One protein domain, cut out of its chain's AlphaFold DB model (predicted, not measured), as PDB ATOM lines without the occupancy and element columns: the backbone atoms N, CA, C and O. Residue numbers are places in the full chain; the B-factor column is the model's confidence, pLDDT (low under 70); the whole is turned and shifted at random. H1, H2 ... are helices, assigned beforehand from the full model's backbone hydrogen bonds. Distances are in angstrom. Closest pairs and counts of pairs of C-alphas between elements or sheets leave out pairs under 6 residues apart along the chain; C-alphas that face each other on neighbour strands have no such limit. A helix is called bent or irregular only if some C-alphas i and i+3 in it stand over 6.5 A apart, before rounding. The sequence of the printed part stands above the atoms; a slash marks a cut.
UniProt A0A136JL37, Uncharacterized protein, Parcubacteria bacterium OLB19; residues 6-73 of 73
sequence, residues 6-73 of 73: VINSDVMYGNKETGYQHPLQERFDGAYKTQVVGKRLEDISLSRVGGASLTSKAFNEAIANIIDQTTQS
ATOM      1  N   VAL A   6      23.163  32.871 -19.262       96.12
ATOM      2  CA  VAL A   6      22.714  34.262 -19.358       96.12
ATOM      3  C   VAL A   6      22.677  34.883 -17.959       96.12
ATOM      4  O   VAL A   6      21.846  34.528 -17.130       96.12
ATOM      5  N   ILE A   7      23.577  35.833 -17.695       97.25
ATOM      6  CA  ILE A   7      23.667  36.548 -16.404       97.25
ATOM      7  C   ILE A   7      22.959  37.909 -16.416       97.25
ATOM      8  O   ILE A   7      22.604  38.430 -15.368       97.25
ATOM      9  N   ASN A   8      22.760  38.482 -17.602       95.88
ATOM     10  CA  ASN A   8      21.970  39.683 -17.832       95.88
ATOM     11  C   ASN A   8      21.437  39.641 -19.271       95.88
ATOM     12  O   ASN A   8      22.060  39.023 -20.140       95.88
ATOM     13  N   SER A   9      20.304  40.288 -19.516       94.19
ATOM     14  CA  SER A   9      19.722  40.443 -20.845       94.19
ATOM     15  C   SER A   9      18.954  41.754 -20.926       94.19
ATOM     16  O   SER A   9      18.282  42.136 -19.972       94.19
ATOM     17  N   ASP A  10      19.008  42.400 -22.085       92.00
ATOM     18  CA  ASP A  10      18.241  43.599 -22.408       92.00
ATOM     19  C   ASP A  10      17.749  43.479 -23.852       92.00
ATOM     20  O   ASP A  10      18.474  42.992 -24.721       92.00
ATOM     21  N   VAL A  11      16.504  43.882 -24.101       90.12
ATOM     22  CA  VAL A  11      15.891  43.855 -25.433       90.12
ATOM     23  C   VAL A  11      15.839  45.274 -25.971       90.12
ATOM     24  O   VAL A  11      15.522  46.228 -25.263       90.12
ATOM     25  N   MET A  12      16.190  45.426 -27.245       87.31
ATOM     26  CA  MET A  12      16.090  46.699 -27.944       87.31
ATOM     27  C   MET A  12      15.024  46.606 -29.026       87.31
ATOM     28  O   MET A  12      15.056  45.721 -29.877       87.31
ATOM     29  N   TYR A  13      14.084  47.545 -28.981       84.75
ATOM     30  CA  TYR A  13      13.028  47.700 -29.969       84.75
ATOM     31  C   TYR A  13      13.344  48.910 -30.839       84.75
ATOM     32  O   TYR A  13      13.531  49.987 -30.286       84.75
ATOM     33  N   GLY A  14      13.366  48.728 -32.165       81.00
ATOM     34  CA  GLY A  14      13.375  49.790 -33.185       81.00
ATOM     35  C   GLY A  14      14.029  51.123 -32.784       81.00
ATOM     36  O   GLY A  14      15.131  51.150 -32.237       81.00
ATOM     37  N   ASN A  15      13.351  52.241 -33.077       68.50
ATOM     38  CA  ASN A  15      13.765  53.545 -32.567       68.50
ATOM     39  C   ASN A  15      13.532  53.594 -31.044       68.50
ATOM     40  O   ASN A  15      12.404  53.746 -30.579       68.50
ATOM     41  N   LYS A  16      14.622  53.488 -30.277       55.09
ATOM     42  CA  LYS A  16      14.613  53.536 -28.811       55.09
ATOM     43  C   LYS A  16      14.170  54.897 -28.249       55.09
ATOM     44  O   LYS A  16      13.773  54.955 -27.090       55.09
ATOM     45  N   GLU A  17      14.228  55.972 -29.041       66.81
ATOM     46  CA  GLU A  17      13.876  57.340 -28.619       66.81
ATOM     47  C   GLU A  17      12.390  57.483 -28.274       66.81
ATOM     48  O   GLU A  17      12.025  58.346 -27.480       66.81
ATOM     49  N   THR A  18      11.530  56.623 -28.828       67.00
ATOM     50  CA  THR A  18      10.073  56.718 -28.669       67.00
ATOM     51  C   THR A  18       9.487  55.680 -27.703       67.00
ATOM     52  O   THR A  18       8.267  55.590 -27.583       67.00
ATOM     53  N   GLY A  19      10.317  54.897 -26.997       80.06
ATOM     54  CA  GLY A  19       9.865  53.881 -26.033       80.06
ATOM     55  C   GLY A  19       9.158  52.675 -26.674       80.06
ATOM     56  O   GLY A  19       9.400  52.341 -27.838       80.06
ATOM     57  N   TYR A  20       8.283  51.997 -25.918       86.50
ATOM     58  CA  TYR A  20       7.472  50.891 -26.442       86.50
ATOM     59  C   TYR A  20       6.477  51.398 -27.491       86.50
ATOM     60  O   TYR A  20       5.642  52.251 -27.214       86.50
ATOM     61  N   GLN A  21       6.529  50.827 -28.691       87.31
ATOM     62  CA  GLN A  21       5.617  51.150 -29.795       87.31
ATOM     63  C   GLN A  21       4.311  50.353 -29.736       87.31
ATOM     64  O   GLN A  21       3.343  50.677 -30.418       87.31
ATOM     65  N   HIS A  22       4.280  49.276 -28.947       88.88
ATOM     66  CA  HIS A  22       3.109  48.422 -28.814       88.88
ATOM     67  C   HIS A  22       3.008  47.860 -27.387       88.88
ATOM     68  O   HIS A  22       4.030  47.423 -26.856       88.88
ATOM     69  N   PRO A  23       1.804  47.738 -26.788       92.19
ATOM     70  CA  PRO A  23       1.632  47.190 -25.432       92.19
ATOM     71  C   PRO A  23       2.193  45.772 -25.252       92.19
ATOM     72  O   PRO A  23       2.532  45.346 -24.153       92.19
ATOM     73  N   LEU A  24       2.296  45.010 -26.346       94.06
ATOM     74  CA  LEU A  24       2.917  43.683 -26.320       94.06
ATOM     75  C   LEU A  24       4.431  43.734 -26.072       94.06
ATOM     76  O   LEU A  24       4.961  42.776 -25.527       94.06
ATOM     77  N   GLN A  25       5.118  44.816 -26.450       93.69
ATOM     78  CA  GLN A  25       6.546  44.990 -26.164       93.69
ATOM     79  C   GLN A  25       6.758  45.209 -24.668       93.69
ATOM     80  O   GLN A  25       7.525  44.477 -24.061       93.69
ATOM     81  N   GLU A  26       5.985  46.111 -24.059       94.00
ATOM     82  CA  GLU A  26       6.000  46.343 -22.610       94.00
ATOM     83  C   GLU A  26       5.717  45.052 -21.824       94.00
ATOM     84  O   GLU A  26       6.465  44.674 -20.922       94.00
ATOM     85  N   ARG A  27       4.661  44.318 -22.203       95.44
ATOM     86  CA  ARG A  27       4.313  43.040 -21.559       95.44
ATOM     87  C   ARG A  27       5.384  41.972 -21.744       95.44
ATOM     88  O   ARG A  27       5.578  41.152 -20.849       95.44
ATOM     89  N   PHE A  28       6.034  41.938 -22.905       96.00
ATOM     90  CA  PHE A  28       7.143  41.026 -23.148       96.00
ATOM     91  C   PHE A  28       8.325  41.377 -22.243       96.00
ATOM     92  O   PHE A  28       8.808  40.497 -21.532       96.00
ATOM     93  N   ASP A  29       8.732  42.648 -22.208       94.62
ATOM     94  CA  ASP A  29       9.840  43.148 -21.389       94.62
ATOM     95  C   ASP A  29       9.643  42.851 -19.900       94.62
ATOM     96  O   ASP A  29      10.560  42.376 -19.227       94.62
ATOM     97  N   GLY A  30       8.417  43.033 -19.406       95.00
ATOM     98  CA  GLY A  30       8.061  42.728 -18.023       95.00
ATOM     99  C   GLY A  30       8.111  41.239 -17.658       95.00
ATOM    100  O   GLY A  30       8.128  40.910 -16.474       95.00
ATOM    101  N   ALA A  31       8.140  40.326 -18.635       96.31
ATOM    102  CA  ALA A  31       8.027  38.886 -18.389       96.31
ATOM    103  C   ALA A  31       9.252  38.071 -18.835       96.31
ATOM    104  O   ALA A  31       9.596  37.081 -18.182       96.31
ATOM    105  N   TYR A  32       9.929  38.449 -19.924       97.44
ATOM    106  CA  TYR A  32      10.918  37.582 -20.574       97.44
ATOM    107  C   TYR A  32      12.161  37.322 -19.723       97.44
ATOM    108  O   TYR A  32      12.692  36.214 -19.778       97.44
ATOM    109  N   LYS A  33      12.608  38.286 -18.898       96.75
ATOM    110  CA  LYS A  33      13.828  38.127 -18.084       96.75
ATOM    111  C   LYS A  33      13.752  36.893 -17.178       96.75
ATOM    112  O   LYS A  33      14.737  36.167 -17.062       96.75
ATOM    113  N   THR A  34      12.566  36.585 -16.642       96.38
ATOM    114  CA  THR A  34      12.313  35.387 -15.809       96.38
ATOM    115  C   THR A  34      12.498  34.068 -16.560       96.38
ATOM    116  O   THR A  34      12.720  33.024 -15.955       96.38
ATOM    117  N   GLN A  35      12.404  34.106 -17.888       96.00
ATOM    118  CA  GLN A  35      12.515  32.943 -18.755       96.00
ATOM    119  C   GLN A  35      13.920  32.744 -19.317       96.00
ATOM    120  O   GLN A  35      14.149  31.698 -19.919       96.00
ATOM    121  N   VAL A  36      14.833  33.705 -19.146       96.88
ATOM    122  CA  VAL A  36      16.153  33.681 -19.799       96.88
ATOM    123  C   VAL A  36      17.314  33.821 -18.825       96.88
ATOM    124  O   VAL A  36      18.314  33.132 -18.989       96.88
ATOM    125  N   VAL A  37      17.206  34.675 -17.805       97.25
ATOM    126  CA  VAL A  37      18.300  34.870 -16.846       97.25
ATOM    127  C   VAL A  37      18.476  33.598 -16.020       97.25
ATOM    128  O   VAL A  37      17.508  33.023 -15.529       97.25
ATOM    129  N   GLY A  38      19.720  33.142 -15.893       97.50
ATOM    130  CA  GLY A  38      20.077  31.899 -15.215       97.50
ATOM    131  C   GLY A  38      19.944  30.638 -16.073       97.50
ATOM    132  O   GLY A  38      20.345  29.572 -15.615       97.50
ATOM    133  N   LYS A  39      19.437  30.730 -17.310       96.88
ATOM    134  CA  LYS A  39      19.385  29.594 -18.243       96.88
ATOM    135  C   LYS A  39      20.606  29.568 -19.161       96.88
ATOM    136  O   LYS A  39      21.224  30.611 -19.409       96.88
ATOM    137  N   ARG A  40      20.954  28.380 -19.674       96.00
ATOM    138  CA  ARG A  40      21.921  28.280 -20.774       96.00
ATOM    139  C   ARG A  40      21.305  28.900 -22.020       96.00
ATOM    140  O   ARG A  40      20.105  28.761 -22.241       96.00
ATOM    141  N   LEU A  41      22.124  29.577 -22.821       94.38
ATOM    142  CA  LEU A  41      21.657  30.253 -24.030       94.38
ATOM    143  C   LEU A  41      20.926  29.293 -24.987       94.38
ATOM    144  O   LEU A  41      19.871  29.633 -25.511       94.38
ATOM    145  N   GLU A  42      21.468  28.087 -25.149       94.94
ATOM    146  CA  GLU A  42      20.941  27.005 -25.993       94.94
ATOM    147  C   GLU A  42      19.603  26.413 -25.516       94.94
ATOM    148  O   GLU A  42      18.846  25.888 -26.326       94.94
ATOM    149  N   ASP A  43      19.275  26.545 -24.227       95.88
ATOM    150  CA  ASP A  43      18.036  26.013 -23.644       95.88
ATOM    151  C   ASP A  43      16.865  27.008 -23.745       95.88
ATOM    152  O   ASP A  43      15.730  26.714 -23.350       95.88
ATOM    153  N   ILE A  44      17.125  28.231 -24.216       96.50
ATOM    154  CA  ILE A  44      16.114  29.283 -24.276       96.50
ATOM    155  C   ILE A  44      15.239  29.090 -25.513       96.50
ATOM    156  O   ILE A  44      15.654  29.305 -26.647       96.50
ATOM    157  N   SER A  45      13.970  28.775 -25.265       96.12
ATOM    158  CA  SER A  45      12.907  28.799 -26.267       96.12
ATOM    159  C   SER A  45      11.659  29.426 -25.660       96.12
ATOM    160  O   SER A  45      11.037  28.875 -24.747       96.12
ATOM    161  N   LEU A  46      11.316  30.629 -26.118       96.31
ATOM    162  CA  LEU A  46      10.177  31.380 -25.604       96.31
ATOM    163  C   LEU A  46       8.904  31.054 -26.385       96.31
ATOM    164  O   LEU A  46       8.912  30.981 -27.614       96.31
ATOM    165  N   SER A  47       7.782  30.952 -25.673       95.50
ATOM    166  CA  SER A  47       6.455  30.802 -26.272       95.50
ATOM    167  C   SER A  47       5.483  31.813 -25.675       95.50
ATOM    168  O   SER A  47       5.189  31.769 -24.482       95.50
ATOM    169  N   ARG A  48       4.989  32.731 -26.517       93.56
ATOM    170  CA  ARG A  48       3.949  33.726 -26.187       93.56
ATOM    171  C   ARG A  48       4.174  34.432 -24.833       93.56
ATOM    172  O   ARG A  48       3.247  34.631 -24.048       93.56
ATOM    173  N   VAL A  49       5.403  34.851 -24.559       96.25
ATOM    174  CA  VAL A  49       5.749  35.569 -23.325       96.25
ATOM    175  C   VAL A  49       4.993  36.897 -23.269       96.25
ATOM    176  O   VAL A  49       4.962  37.637 -24.251       96.25
ATOM    177  N   GLY A  50       4.310  37.175 -22.154       92.69
ATOM    178  CA  GLY A  50       3.483  38.381 -22.001       92.69
ATOM    179  C   GLY A  50       2.309  38.482 -22.993       92.69
ATOM    180  O   GLY A  50       1.768  39.566 -23.205       92.69
ATOM    181  N   GLY A  51       1.926  37.380 -23.651       93.75
ATOM    182  CA  GLY A  51       0.960  37.393 -24.756       93.75
ATOM    183  C   GLY A  51       1.574  37.709 -26.130       93.75
ATOM    184  O   GLY A  51       0.876  37.636 -27.140       93.75
ATOM    185  N   ALA A  52       2.868  38.032 -26.201       95.31
ATOM    186  CA  ALA A  52       3.535  38.535 -27.396       95.31
ATOM    187  C   ALA A  52       4.160  37.404 -28.237       95.31
ATOM    188  O   ALA A  52       5.364  37.145 -28.175       95.31
ATOM    189  N   SER A  53       3.345  36.715 -29.045       95.38
ATOM    190  CA  SER A  53       3.811  35.605 -29.901       95.38
ATOM    191  C   SER A  53       4.899  36.030 -30.897       95.38
ATOM    192  O   SER A  53       5.930  35.370 -30.988       95.38
ATOM    193  N   LEU A  54       4.695  37.140 -31.620       94.62
ATOM    194  CA  LEU A  54       5.651  37.617 -32.630       94.62
ATOM    195  C   LEU A  54       6.962  38.093 -31.997       94.62
ATOM    196  O   LEU A  54       8.031  37.750 -32.489       94.62
ATOM    197  N   THR A  55       6.890  38.810 -30.873       94.75
ATOM    198  CA  THR A  55       8.084  39.231 -30.125       94.75
ATOM    199  C   THR A  55       8.859  38.030 -29.590       94.75
ATOM    200  O   THR A  55      10.078  38.006 -29.694       94.75
ATOM    201  N   SER A  56       8.163  36.994 -29.101       96.56
ATOM    202  CA  SER A  56       8.807  35.742 -28.670       96.56
ATOM    203  C   SER A  56       9.513  35.035 -29.832       96.56
ATOM    204  O   SER A  56      10.634  34.568 -29.667       96.56
ATOM    205  N   LYS A  57       8.895  35.000 -31.023       96.56
ATOM    206  CA  LYS A  57       9.507  34.430 -32.234       96.56
ATOM    207  C   LYS A  57      10.772  35.190 -32.636       96.56
ATOM    208  O   LYS A  57      11.812  34.566 -32.797       96.56
ATOM    209  N   ALA A  58      10.693  36.519 -32.730       94.56
ATOM    210  CA  ALA A  58      11.836  37.362 -33.083       94.56
ATOM    211  C   ALA A  58      12.978  37.246 -32.059       94.56
ATOM    212  O   ALA A  58      14.148  37.229 -32.429       94.56
ATOM    213  N   PHE A  59      12.647  37.114 -30.771       95.75
ATOM    214  CA  PHE A  59      13.639  36.865 -29.730       95.75
ATOM    215  C   PHE A  59      14.355  35.523 -29.940       95.75
ATOM    216  O   PHE A  59      15.581  35.476 -29.901       95.75
ATOM    217  N   ASN A  60      13.616  34.442 -30.204       96.50
ATOM    218  CA  ASN A  60      14.212  33.126 -30.455       96.50
ATOM    219  C   ASN A  60      15.100  33.128 -31.713       96.50
ATOM    220  O   ASN A  60      16.173  32.531 -31.702       96.50
ATOM    221  N   GLU A  61      14.691  33.830 -32.775       95.88
ATOM    222  CA  GLU A  61      15.510  34.018 -33.983       95.88
ATOM    223  C   GLU A  61      16.822  34.754 -33.663       95.88
ATOM    224  O   GLU A  61      17.887  34.366 -34.142       95.88
ATOM    225  N   ALA A  62      16.782  35.771 -32.795       94.19
ATOM    226  CA  ALA A  62      17.989  36.455 -32.337       94.19
ATOM    227  C   ALA A  62      18.910  35.541 -31.507       94.19
ATOM    228  O   ALA A  62      20.124  35.586 -31.690       94.19
ATOM    229  N   ILE A  63      18.356  34.694 -30.632       94.62
ATOM    230  CA  ILE A  63      19.135  33.705 -29.868       94.62
ATOM    231  C   ILE A  63      19.840  32.724 -30.809       94.62
ATOM    232  O   ILE A  63      21.038  32.499 -30.646       94.62
ATOM    233  N   ALA A  64      19.132  32.200 -31.815       94.94
ATOM    234  CA  ALA A  64      19.717  31.309 -32.816       94.94
ATOM    235  C   ALA A  64      20.903  31.968 -33.542       94.94
ATOM    236  O   ALA A  64      21.977  31.380 -33.609       94.94
ATOM    237  N   ASN A  65      20.761  33.229 -33.967       93.88
ATOM    238  CA  ASN A  65      21.854  33.969 -34.606       93.88
ATOM    239  C   ASN A  65      23.081  34.138 -33.691       93.88
ATOM    240  O   ASN A  65      24.215  34.048 -34.161       93.88
ATOM    241  N   ILE A  66      22.881  34.389 -32.392       91.81
ATOM    242  CA  ILE A  66      23.989  34.511 -31.427       91.81
ATOM    243  C   ILE A  66      24.710  33.166 -31.267       91.81
ATOM    244  O   ILE A  66      25.942  33.127 -31.221       91.81
ATOM    245  N   ILE A  67      23.957  32.065 -31.187       90.94
ATOM    246  CA  ILE A  67      24.520  30.712 -31.104       90.94
ATOM    247  C   ILE A  67      25.352  30.423 -32.356       90.94
ATOM    248  O   ILE A  67      26.527  30.075 -32.233       90.94
ATOM    249  N   ASP A  68      24.800  30.663 -33.546       91.81
ATOM    250  CA  ASP A  68      25.497  30.439 -34.816       91.81
ATOM    251  C   ASP A  68      26.819  31.220 -34.887       91.81
ATOM    252  O   ASP A  68      27.861  30.649 -35.207       91.81
ATOM    253  N   GLN A  69      26.817  32.499 -34.496       86.44
ATOM    254  CA  GLN A  69      28.029  33.329 -34.444       86.44
ATOM    255  C   GLN A  69      29.085  32.796 -33.466       86.44
ATOM    256  O   GLN A  69      30.282  32.857 -33.749       86.44
ATOM    257  N   THR A  70      28.654  32.251 -32.327       78.88
ATOM    258  CA  THR A  70      29.562  31.700 -31.308       78.88
ATOM    259  C   THR A  70      30.155  30.356 -31.738       78.88
ATOM    260  O   THR A  70      31.240  29.998 -31.298       78.88
ATOM    261  N   THR A  71      29.471  29.619 -32.616       73.62
ATOM    262  CA  THR A  71      29.918  28.299 -33.094       73.62
ATOM    263  C   THR A  71      30.887  28.392 -34.282       73.62
ATOM    264  O   THR A  71      31.551  27.412 -34.609       73.62
ATOM    265  N   GLN A  72      30.978  29.555 -34.938       61.78
ATOM    266  CA  GLN A  72      31.898  29.801 -36.061       61.78
ATOM    267  C   GLN A  72      33.211  30.504 -35.672       61.78
ATOM    268  O   GLN A  72      34.028  30.772 -36.554       61.78
ATOM    269  N   SER A  73      33.408  30.813 -34.386       51.50
ATOM    270  CA  SER A  73      34.605  31.484 -33.848       51.50
ATOM    271  C   SER A  73      35.526  30.496 -33.140       51.50
ATOM    272  O   SER A  73      36.758  30.685 -33.232       51.50
TER     273      SER A  73
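AT A GLANCE: This is residues 6 to 73 of the 73 residues of an uncharacterized protein of Parcubacteria bacterium OLB19 (UniProt A0A136JL37). Two helices make a V: H2, the longest, and the shorter H1 meet near their first residues and spread apart as both run the same way, and the long link, residues 37 to 52, folds back from the end of H1 to the start of H2. The stretch before H1, residues 6 to 22, has no named element and makes a wide loop, of which residues 14 to 19 stick out, as do residues 68 to 73 at the far end of H2. The printed part has 68 residues with two named helices, H1 then H2, and no named strand; the class is all helix, though under half of the residues, 33 of 68, are in named elements. It is compact, with a radius of gyration of the C-alphas of 12.4 A, and elongated, spanning 36 by 22 by 21 A.

HOW THE PARTS SIT: H2, residues 53 to 71, touches H1, residues 23 to 36, with residues 55 to 56 alone. H1 touches H2 with residues 24 to 28 alone. The closest C-alphas of the two are those of Gln 25 and Thr 55, 7.2 A apart. Their lines stand at a steep tilt of 44 degrees, and they run the same way. Their centres are 15.4 A apart. In H2 every O i to N i+4 pair is within hydrogen-bond range; in H1, 7 of 10 are.

IN THESE COORDINATES: H2 is 27.3 A long from C-alpha 53 at (3.811, 35.605, -29.901) to C-alpha 71 at (29.918, 28.299, -33.094). H1 begins with C-alpha 23 at (1.632, 47.190, -25.432) and is 20.6 A long. H1 is irregular: C-alphas 30 and 33 are 7.4 A apart.

THE WHOLE: The two C-alphas farthest apart, those of Pro 23 and Ser 73, are 37.5 A apart. Without the stretches that stand free, the body spans 28 by 18 by 18 A. The link from H1 to H2 is long, with 16 residues, and the printed part has no cut. The mean pLDDT of the printed part is 90.4; residues 15 to 18 and 72 to 73 are under 70.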